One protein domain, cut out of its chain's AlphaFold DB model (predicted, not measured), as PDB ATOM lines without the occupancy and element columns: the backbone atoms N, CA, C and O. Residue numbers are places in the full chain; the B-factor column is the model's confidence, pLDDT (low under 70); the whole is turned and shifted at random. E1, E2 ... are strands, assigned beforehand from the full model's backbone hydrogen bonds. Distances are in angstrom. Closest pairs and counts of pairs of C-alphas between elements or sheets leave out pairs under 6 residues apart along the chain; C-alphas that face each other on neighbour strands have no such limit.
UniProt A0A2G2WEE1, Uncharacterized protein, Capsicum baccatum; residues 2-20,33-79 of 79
ATOM      1  N   ILE A   2     -30.484 -33.289 -10.359       41.53
ATOM      2  CA  ILE A   2     -31.829 -32.846  -9.973       41.53
ATOM      3  C   ILE A   2     -31.742 -31.331  -9.817       41.53
ATOM      4  O   ILE A   2     -31.062 -30.840  -8.917       41.53
ATOM      5  N   GLU A   3     -32.365 -30.599 -10.735       43.53
ATOM      6  CA  GLU A   3     -32.601 -29.172 -10.566       43.53
ATOM      7  C   GLU A   3     -33.570 -29.020  -9.393       43.53
ATOM      8  O   GLU A   3     -34.770 -29.254  -9.503       43.53
ATOM      9  N   SER A   4     -33.024 -28.716  -8.218       50.09
ATOM     10  CA  SER A   4     -33.838 -28.259  -7.102       50.09
ATOM     11  C   SER A   4     -34.403 -26.907  -7.521       50.09
ATOM     12  O   SER A   4     -33.665 -25.922  -7.532       50.09
ATOM     13  N   ASN A   5     -35.686 -26.872  -7.889       50.88
ATOM     14  CA  ASN A   5     -36.472 -25.644  -7.956       50.88
ATOM     15  C   ASN A   5     -36.426 -25.011  -6.566       50.88
ATOM     16  O   ASN A   5     -37.146 -25.425  -5.662       50.88
ATOM     17  N   LYS A   6     -35.483 -24.093  -6.370       53.19
ATOM     18  CA  LYS A   6     -35.383 -23.294  -5.157       53.19
ATOM     19  C   LYS A   6     -36.333 -22.134  -5.358       53.19
ATOM     20  O   LYS A   6     -36.180 -21.385  -6.323       53.19
ATOM     21  N   GLU A   7     -37.347 -22.074  -4.505       52.25
ATOM     22  CA  GLU A   7     -38.210 -20.911  -4.369       52.25
ATOM     23  C   GLU A   7     -37.347 -19.647  -4.385       52.25
ATOM     24  O   GLU A   7     -36.311 -19.558  -3.725       52.25
ATOM     25  N   CYS A   8     -37.721 -18.713  -5.252       49.44
ATOM     26  CA  CYS A   8     -37.096 -17.407  -5.310       49.44
ATOM     27  C   CYS A   8     -37.646 -16.629  -4.116       49.44
ATOM     28  O   CYS A   8     -38.760 -16.116  -4.191       49.44
ATOM     29  N   ASP A   9     -36.912 -16.643  -3.005       54.53
ATOM     30  CA  ASP A   9     -37.309 -15.930  -1.795       54.53
ATOM     31  C   ASP A   9     -37.408 -14.419  -2.080       54.53
ATOM     32  O   ASP A   9     -36.497 -13.801  -2.640       54.53
ATOM     33  N   ASP A  10     -38.527 -13.818  -1.677       53.41
ATOM     34  CA  ASP A  10     -38.929 -12.430  -1.977       53.41
ATOM     35  C   ASP A  10     -38.210 -11.359  -1.131       53.41
ATOM     36  O   ASP A  10     -38.689 -10.236  -0.994       53.41
ATOM     37  N   LEU A  11     -37.070 -11.681  -0.521       55.72
ATOM     38  CA  LEU A  11     -36.585 -10.954   0.659       55.72
ATOM     39  C   LEU A  11     -35.407 -10.000   0.415       55.72
ATOM     40  O   LEU A  11     -34.755  -9.590   1.375       55.72
ATOM     41  N   CYS A  12     -35.116  -9.626  -0.833       62.53
ATOM     42  CA  CYS A  12     -34.002  -8.719  -1.111       62.53
ATOM     43  C   CYS A  12     -34.433  -7.243  -1.090       62.53
ATOM     44  O   CYS A  12     -35.260  -6.805  -1.894       62.53
ATOM     45  N   ALA A  13     -33.802  -6.459  -0.213       60.69
ATOM     46  CA  ALA A  13     -33.857  -4.996  -0.203       60.69
ATOM     47  C   ALA A  13     -32.584  -4.410  -0.850       60.69
ATOM     48  O   ALA A  13     -31.486  -4.941  -0.675       60.69
ATOM     49  N   MET A  14     -32.709  -3.322  -1.612       65.81
ATOM     50  CA  MET A  14     -31.582  -2.612  -2.234       65.81
ATOM     51  C   MET A  14     -31.281  -1.307  -1.494       65.81
ATOM     52  O   MET A  14     -32.220  -0.604  -1.143       65.81
ATOM     53  N   PHE A  15     -30.010  -0.933  -1.312       65.25
ATOM     54  CA  PHE A  15     -29.589   0.344  -0.700       65.25
ATOM     55  C   PHE A  15     -28.708   1.173  -1.638       65.25
ATOM     56  O   PHE A  15     -27.912   0.616  -2.390       65.25
ATOM     57  N   SER A  16     -28.807   2.505  -1.555       50.47
ATOM     58  CA  SER A  16     -27.984   3.424  -2.365       50.47
ATOM     59  C   SER A  16     -26.685   3.863  -1.686       50.47
ATOM     60  O   SER A  16     -25.758   4.273  -2.378       50.47
ATOM     61  N   GLU A  17     -26.588   3.808  -0.355       48.38
ATOM     62  CA  GLU A  17     -25.413   4.314   0.364       48.38
ATOM     63  C   GLU A  17     -25.033   3.395   1.524       48.38
ATOM     64  O   GLU A  17     -25.422   3.580   2.673       48.38
ATOM     65  N   CYS A  18     -24.218   2.389   1.227       46.28
ATOM     66  CA  CYS A  18     -23.305   1.829   2.213       46.28
ATOM     67  C   CYS A  18     -21.902   2.152   1.721       46.28
ATOM     68  O   CYS A  18     -21.599   1.956   0.544       46.28
ATOM     69  N   LYS A  19     -21.031   2.643   2.606       46.41
ATOM     70  CA  LYS A  19     -19.594   2.723   2.327       46.41
ATOM     71  C   LYS A  19     -19.045   1.295   2.245       46.41
ATOM     72  O   LYS A  19     -18.442   0.806   3.194       46.41
ATOM     73  N   LEU A  20     -19.315   0.606   1.139       51.34
ATOM     74  CA  LEU A  20     -18.731  -0.688   0.827       51.34
ATOM     75  C   LEU A  20     -17.249  -0.439   0.544       51.34
ATOM     76  O   LEU A  20     -16.859  -0.036  -0.547       51.34
ATOM     77  N   ALA A  33     -28.831 -13.030   9.374       79.00
ATOM     78  CA  ALA A  33     -29.506 -11.843   8.875       79.00
ATOM     79  C   ALA A  33     -31.011 -12.089   8.694       79.00
ATOM     80  O   ALA A  33     -31.441 -13.104   8.152       79.00
ATOM     81  N   THR A  34     -31.824 -11.123   9.122       79.81
ATOM     82  CA  THR A  34     -33.282 -11.126   8.913       79.81
ATOM     83  C   THR A  34     -33.692 -10.505   7.580       79.81
ATOM     84  O   THR A  34     -34.802 -10.741   7.108       79.81
ATOM     85  N   LEU A  35     -32.811  -9.700   6.983       78.50
ATOM     86  CA  LEU A  35     -33.007  -9.036   5.701       78.50
ATOM     87  C   LEU A  35     -31.773  -9.267   4.839       78.50
ATOM     88  O   LEU A  35     -30.651  -8.962   5.251       78.50
ATOM     89  N   HIS A  36     -31.990  -9.789   3.636       78.75
ATOM     90  CA  HIS A  36     -30.931  -9.931   2.653       78.75
ATOM     91  C   HIS A  36     -30.839  -8.658   1.836       78.75
ATOM     92  O   HIS A  36     -31.845  -8.070   1.432       78.75
ATOM     93  N   VAL A  37     -29.609  -8.211   1.621       77.19
ATOM     94  CA  VAL A  37     -29.375  -6.886   1.082       77.19
ATOM     95  C   VAL A  37     -28.426  -6.952  -0.102       77.19
ATOM     96  O   VAL A  37     -27.395  -7.620  -0.041       77.19
ATOM     97  N   CYS A  38     -28.787  -6.277  -1.191       77.69
ATOM     98  CA  CYS A  38     -28.046  -6.298  -2.448       77.69
ATOM     99  C   CYS A  38     -27.717  -4.872  -2.903       77.69
ATOM    100  O   CYS A  38     -28.596  -4.015  -2.945       77.69
ATOM    101  N   ALA A  39     -26.462  -4.620  -3.275       75.75
ATOM    102  CA  ALA A  39     -26.019  -3.307  -3.752       75.75
ATOM    103  C   ALA A  39     -26.301  -3.075  -5.249       75.75
ATOM    104  O   ALA A  39     -26.282  -1.934  -5.707       75.75
ATOM    105  N   SER A  40     -26.545  -4.137  -6.025       78.06
ATOM    106  CA  SER A  40     -26.747  -4.042  -7.472       78.06
ATOM    107  C   SER A  40     -28.191  -4.327  -7.863       78.06
ATOM    108  O   SER A  40     -28.677  -5.453  -7.749       78.06
ATOM    109  N   LYS A  41     -28.852  -3.304  -8.413       80.62
ATOM    110  CA  LYS A  41     -30.194  -3.412  -9.002       80.62
ATOM    111  C   LYS A  41     -30.265  -4.443 -10.129       80.62
ATOM    112  O   LYS A  41     -31.304  -5.055 -10.335       80.62
ATOM    113  N   GLU A  42     -29.170  -4.629 -10.863       81.88
ATOM    114  CA  GLU A  42     -29.113  -5.506 -12.038       81.88
ATOM    115  C   GLU A  42     -29.221  -6.994 -11.678       81.88
ATOM    116  O   GLU A  42     -29.566  -7.809 -12.528       81.88
ATOM    117  N   LEU A  43     -28.962  -7.354 -10.415       78.19
ATOM    118  CA  LEU A  43     -29.085  -8.730  -9.924       78.19
ATOM    119  C   LEU A  43     -30.537  -9.138  -9.631       78.19
ATOM    120  O   LEU A  43     -30.807 -10.307  -9.351       78.19
ATOM    121  N   PHE A  44     -31.474  -8.192  -9.694       83.31
ATOM    122  CA  PHE A  44     -32.880  -8.441  -9.428       83.31
ATOM    123  C   PHE A  44     -33.616  -8.919 -10.685       83.31
ATOM    124  O   PHE A  44     -33.577  -8.275 -11.731       83.31
ATOM    125  N   SER A  45     -34.354 -10.025 -10.571       84.75
ATOM    126  CA  SER A  45     -35.266 -10.513 -11.614       84.75
ATOM    127  C   SER A  45     -36.576  -9.720 -11.659       84.75
ATOM    128  O   SER A  45     -37.219  -9.624 -12.704       84.75
ATOM    129  N   SER A  46     -36.955  -9.108 -10.537       85.88
ATOM    130  CA  SER A  46     -38.024  -8.115 -10.446       85.88
ATOM    131  C   SER A  46     -37.643  -7.059  -9.422       85.88
ATOM    132  O   SER A  46     -37.060  -7.405  -8.397       85.88
ATOM    133  N   PHE A  47     -38.013  -5.802  -9.651       87.06
ATOM    134  CA  PHE A  47     -37.693  -4.701  -8.748       87.06
ATOM    135  C   PHE A  47     -38.852  -3.708  -8.658       87.06
ATOM    136  O   PHE A  47     -39.343  -3.227  -9.682       87.06
ATOM    137  N   SER A  48     -39.224  -3.362  -7.433       88.44
ATOM    138  CA  SER A  48     -40.212  -2.344  -7.098       88.44
ATOM    139  C   SER A  48     -39.532  -1.257  -6.281       88.44
ATOM    140  O   SER A  48     -38.906  -1.543  -5.263       88.44
ATOM    141  N   LEU A  49     -39.652  -0.005  -6.724       89.25
ATOM    142  CA  LEU A  49     -39.154   1.138  -5.956       89.25
ATOM    143  C   LEU A  49     -39.871   1.218  -4.606       89.25
ATOM    144  O   LEU A  49     -41.083   0.997  -4.533       89.25
ATOM    145  N   ALA A  50     -39.123   1.566  -3.560       87.50
ATOM    146  CA  ALA A  50     -39.699   1.823  -2.250       87.50
ATOM    147  C   ALA A  50     -40.656   3.024  -2.354       87.50
ATOM    148  O   ALA A  50     -40.284   4.089  -2.847       87.50
ATOM    149  N   GLN A  51     -41.915   2.840  -1.943       81.69
ATOM    150  CA  GLN A  51     -42.918   3.915  -1.979       81.69
ATOM    151  C   GLN A  51     -42.851   4.825  -0.753       81.69
ATOM    152  O   GLN A  51     -43.319   5.961  -0.798       81.69
ATOM    153  N   VAL A  52     -42.275   4.324   0.336       84.69
ATOM    154  CA  VAL A  52     -42.016   5.072   1.562       84.69
ATOM    155  C   VAL A  52     -40.524   5.014   1.856       84.69
ATOM    156  O   VAL A  52     -39.834   4.095   1.412       84.69
ATOM    157  N   GLU A  53     -40.016   6.006   2.581       82.19
ATOM    158  CA  GLU A  53     -38.629   5.998   3.031       82.19
ATOM    159  C   GLU A  53     -38.444   4.898   4.083       82.19
ATOM    160  O   GLU A  53     -38.763   5.064   5.259       82.19
ATOM    161  N   GLU A  54     -37.967   3.741   3.633       86.19
ATOM    162  CA  GLU A  54     -37.605   2.621   4.490       86.19
ATOM    163  C   GLU A  54     -36.116   2.701   4.842       86.19
ATOM    164  O   GLU A  54     -35.261   2.959   3.989       86.19
ATOM    165  N   MET A  55     -35.794   2.469   6.116       86.44
ATOM    166  CA  MET A  55     -34.419   2.366   6.598       86.44
ATOM    167  C   MET A  55     -34.176   0.992   7.204       86.44
ATOM    168  O   MET A  55     -34.972   0.507   8.009       86.44
ATOM    169  N   ILE A  56     -33.042   0.394   6.858       85.62
ATOM    170  CA  ILE A  56     -32.562  -0.847   7.460       85.62
ATOM    171  C   ILE A  56     -31.475  -0.546   8.484       85.62
ATOM    172  O   ILE A  56     -30.617   0.313   8.267       85.62
ATOM    173  N   TYR A  57     -31.519  -1.271   9.599       85.31
ATOM    174  CA  TYR A  57     -30.500  -1.229  10.640       85.31
ATOM    175  C   TYR A  57     -29.506  -2.360  10.418       85.31
ATOM    176  O   TYR A  57     -29.882  -3.528  10.334       85.31
ATOM    177  N   MET A  58     -28.234  -2.002  10.338       84.38
ATOM    178  CA  MET A  58     -27.133  -2.940  10.184       84.38
ATOM    179  C   MET A  58     -26.612  -3.380  11.556       84.38
ATOM    180  O   MET A  58     -26.727  -2.657  12.548       84.38
ATOM    181  N   ALA A  59     -25.956  -4.541  11.612       81.50
ATOM    182  CA  ALA A  59     -25.369  -5.067  12.849       81.50
ATOM    183  C   ALA A  59     -24.305  -4.139  13.475       81.50
ATOM    184  O   ALA A  59     -24.060  -4.192  14.677       81.50
ATOM    185  N   ASN A  60     -23.684  -3.265  12.678       84.00
ATOM    186  CA  ASN A  60     -22.707  -2.271  13.133       84.00
ATOM    187  C   ASN A  60     -23.348  -0.941  13.586       84.00
ATOM    188  O   ASN A  60     -22.661   0.080  13.627       84.00
ATOM    189  N   SER A  61     -24.651  -0.937  13.879       83.75
ATOM    190  CA  SER A  61     -25.439   0.247  14.256       83.75
ATOM    191  C   SER A  61     -25.559   1.320  13.168       83.75
ATOM    192  O   SER A  61     -26.116   2.386  13.428       83.75
ATOM    193  N   ALA A  62     -25.058   1.068  11.955       85.19
ATOM    194  CA  ALA A  62     -25.305   1.942  10.820       85.19
ATOM    195  C   ALA A  62     -26.741   1.769  10.317       85.19
ATOM    196  O   ALA A  62     -27.345   0.703  10.453       85.19
ATOM    197  N   THR A  63     -27.265   2.811   9.685       86.38
ATOM    198  CA  THR A  63     -28.524   2.755   8.947       86.38
ATOM    199  C   THR A  63     -28.258   2.939   7.462       86.38
ATOM    200  O   THR A  63     -27.324   3.642   7.071       86.38
ATOM    201  N   ALA A  64     -29.072   2.301   6.628       84.00
ATOM    202  CA  ALA A  64     -29.054   2.507   5.186       84.00
ATOM    203  C   ALA A  64     -30.478   2.692   4.666       84.00
ATOM    204  O   ALA A  64     -31.405   2.028   5.132       84.00
ATOM    205  N   ARG A  65     -30.650   3.595   3.700       86.50
ATOM    206  CA  ARG A  65     -31.936   3.800   3.031       86.50
ATOM    207  C   ARG A  65     -32.172   2.705   2.000       86.50
ATOM    208  O   ARG A  65     -31.268   2.390   1.225       86.50
ATOM    209  N   VAL A  66     -33.390   2.177   1.978       86.75
ATOM    210  CA  VAL A  66     -33.846   1.216   0.978       86.75
ATOM    211  C   VAL A  66     -34.368   1.966  -0.246       86.75
ATOM    212  O   VAL A  66     -35.245   2.817  -0.149       86.75
ATOM    213  N   GLU A  67     -33.822   1.646  -1.411       87.44
ATOM    214  CA  GLU A  67     -34.242   2.189  -2.709       87.44
ATOM    215  C   GLU A  67     -35.402   1.388  -3.318       87.44
ATOM    216  O   GLU A  67     -36.172   1.884  -4.139       87.44
ATOM    217  N   GLY A  68     -35.529   0.122  -2.933       89.00
ATOM    218  CA  GLY A  68     -36.594  -0.753  -3.389       89.00
ATOM    219  C   GLY A  68     -36.372  -2.198  -2.992       89.00
ATOM    220  O   GLY A  68     -35.319  -2.568  -2.466       89.00
ATOM    221  N   THR A  69     -37.381  -3.011  -3.261       87.88
ATOM    222  CA  THR A  69     -37.389  -4.440  -2.967       87.88
ATOM    223  C   THR A  69     -37.583  -5.233  -4.241       87.88
ATOM    224  O   THR A  69     -38.118  -4.750  -5.244       87.88
ATOM    225  N   GLY A  70     -37.123  -6.474  -4.228       87.75
ATOM    226  CA  GLY A  70     -37.239  -7.304  -5.400       87.75
ATOM    227  C   GLY A  70     -36.780  -8.730  -5.189       87.75
ATOM    228  O   GLY A  70     -36.293  -9.111  -4.128       87.75
ATOM    229  N   LYS A  71     -36.919  -9.509  -6.254       84.44
ATOM    230  CA  LYS A  71     -36.560 -10.921  -6.285       84.44
ATOM    231  C   LYS A  71     -35.159 -11.083  -6.843       84.44
ATOM    232  O   LYS A  71     -34.822 -10.445  -7.838       84.44
ATOM    233  N   VAL A  72     -34.364 -11.955  -6.238       80.88
ATOM    234  CA  VAL A  72     -33.040 -12.339  -6.742       80.88
ATOM    235  C   VAL A  72     -33.015 -13.854  -6.906       80.88
ATOM    236  O   VAL A  72     -33.393 -14.597  -6.004       80.88
ATOM    237  N   CYS A  73     -32.564 -14.328  -8.065       77.94
ATOM    238  CA  CYS A  73     -32.417 -15.757  -8.324       77.94
ATOM    239  C   CYS A  73     -30.991 -16.197  -7.981       77.94
ATOM    240  O   CYS A  73     -30.058 -15.945  -8.744       77.94
ATOM    241  N   LEU A  74     -30.813 -16.880  -6.848       76.94
ATOM    242  CA  LEU A  74     -29.506 -17.392  -6.440       76.94
ATOM    243  C   LEU A  74     -29.295 -18.826  -6.935       76.94
ATOM    244  O   LEU A  74     -30.038 -19.747  -6.596       76.94
ATOM    245  N   LYS A  75     -28.223 -19.041  -7.703       75.88
ATOM    246  CA  LYS A  75     -27.790 -20.380  -8.110       75.88
ATOM    247  C   LYS A  75     -26.735 -20.902  -7.138       75.88
ATOM    248  O   LYS A  75     -25.556 -20.598  -7.275       75.88
ATOM    249  N   MET A  76     -27.153 -21.726  -6.180       76.75
ATOM    250  CA  MET A  76     -26.202 -22.398  -5.286       76.75
ATOM    251  C   MET A  76     -25.549 -23.587  -5.989       76.75
ATOM    252  O   MET A  76     -26.247 -24.408  -6.592       76.75
ATOM    253  N   THR A  77     -24.234 -23.716  -5.840       74.69
ATOM    254  CA  THR A  77     -23.496 -24.945  -6.148       74.69
ATOM    255  C   THR A  77     -23.143 -25.636  -4.832       74.69
ATOM    256  O   THR A  77     -22.812 -24.972  -3.854       74.69
ATOM    257  N   LEU A  78     -23.316 -26.956  -4.774       71.94
ATOM    258  CA  LEU A  78     -22.840 -27.769  -3.656       71.94
ATOM    259  C   LEU A  78     -21.400 -28.171  -3.983       71.94
ATOM    260  O   LEU A  78     -21.155 -28.648  -5.094       71.94
ATOM    261  N   GLY A  79     -20.482 -27.903  -3.053       55.81
ATOM    262  CA  GLY A  79     -19.084 -28.335  -3.130       55.81
ATOM    263  C   GLY A  79     -18.910 -29.798  -2.763       55.81
ATOM    264  O   GLY A  79     -19.733 -30.301  -1.963       55.81
TER     265      GLY A  79
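This is residues 2 to 20 and 33 to 79 of the 79 residues of an uncharacterized protein of Capsicum baccatum (UniProt A0A2G2WEE1). A single strongly twisted sheet is built on a long, sharply bent hairpin of E3 and E4, with the short strand E1 next to E4 and the short strand E2 beyond E1 at the sheet's edge; there is no named helix. Two tails, residues 2 to 8 and 73 to 79, run out from the same end of the sheet and make much of the length. The printed part has 66 residues with four named strands, E1 to E4 along the chain, in the mixed sheet order E2, E1, E4, E3. The class is all strand, though under half of the residues, 31 of 66, are in named elements. The whole is elongated, 41 by 26 by 18 A, and only just loose, close to compact, with a radius of gyration of the C-alphas of 13.3 A.

E1 is residues 12 to 15, 10.1 A long, from C-alpha 12 at (-34.002, -8.719, -1.111). E2 is residues 36 to 38, 6.9 A. E3, residues 44 to 57, spans 21.5 A and bends by 107 degrees at residue 52. E4, residues 63 to 72, spans 22.2 A, bends by 73 degrees at residue 67 and ends at C-alpha 72 at (-33.040, -12.339, -6.742).

E2 and E1 are parallel at 48 degrees, with N 13 and O 36 3.0 A apart, within hydrogen-bond range. E1 and E4 are antiparallel at 139 degrees, with N 14 and O 68 at 2.8 A. The hairpin E3 and E4 is antiparallel at 157 degrees, with N 48 and O 69 at 2.8 A and N 56 and O 64 at 2.9 A. E2 and E3, the edge strands, are apart.

The C-alphas farthest apart, those of Ile 2 and Glu 53, are 41.5 A apart. Residues 21 to 32 are not printed, and C-alphas 20 and 33 are 17.5 A apart across this cut. The links E2 to E3 and E3 to E4 are tight. Residues 2 to 20 and residue 79 have pLDDT under 70.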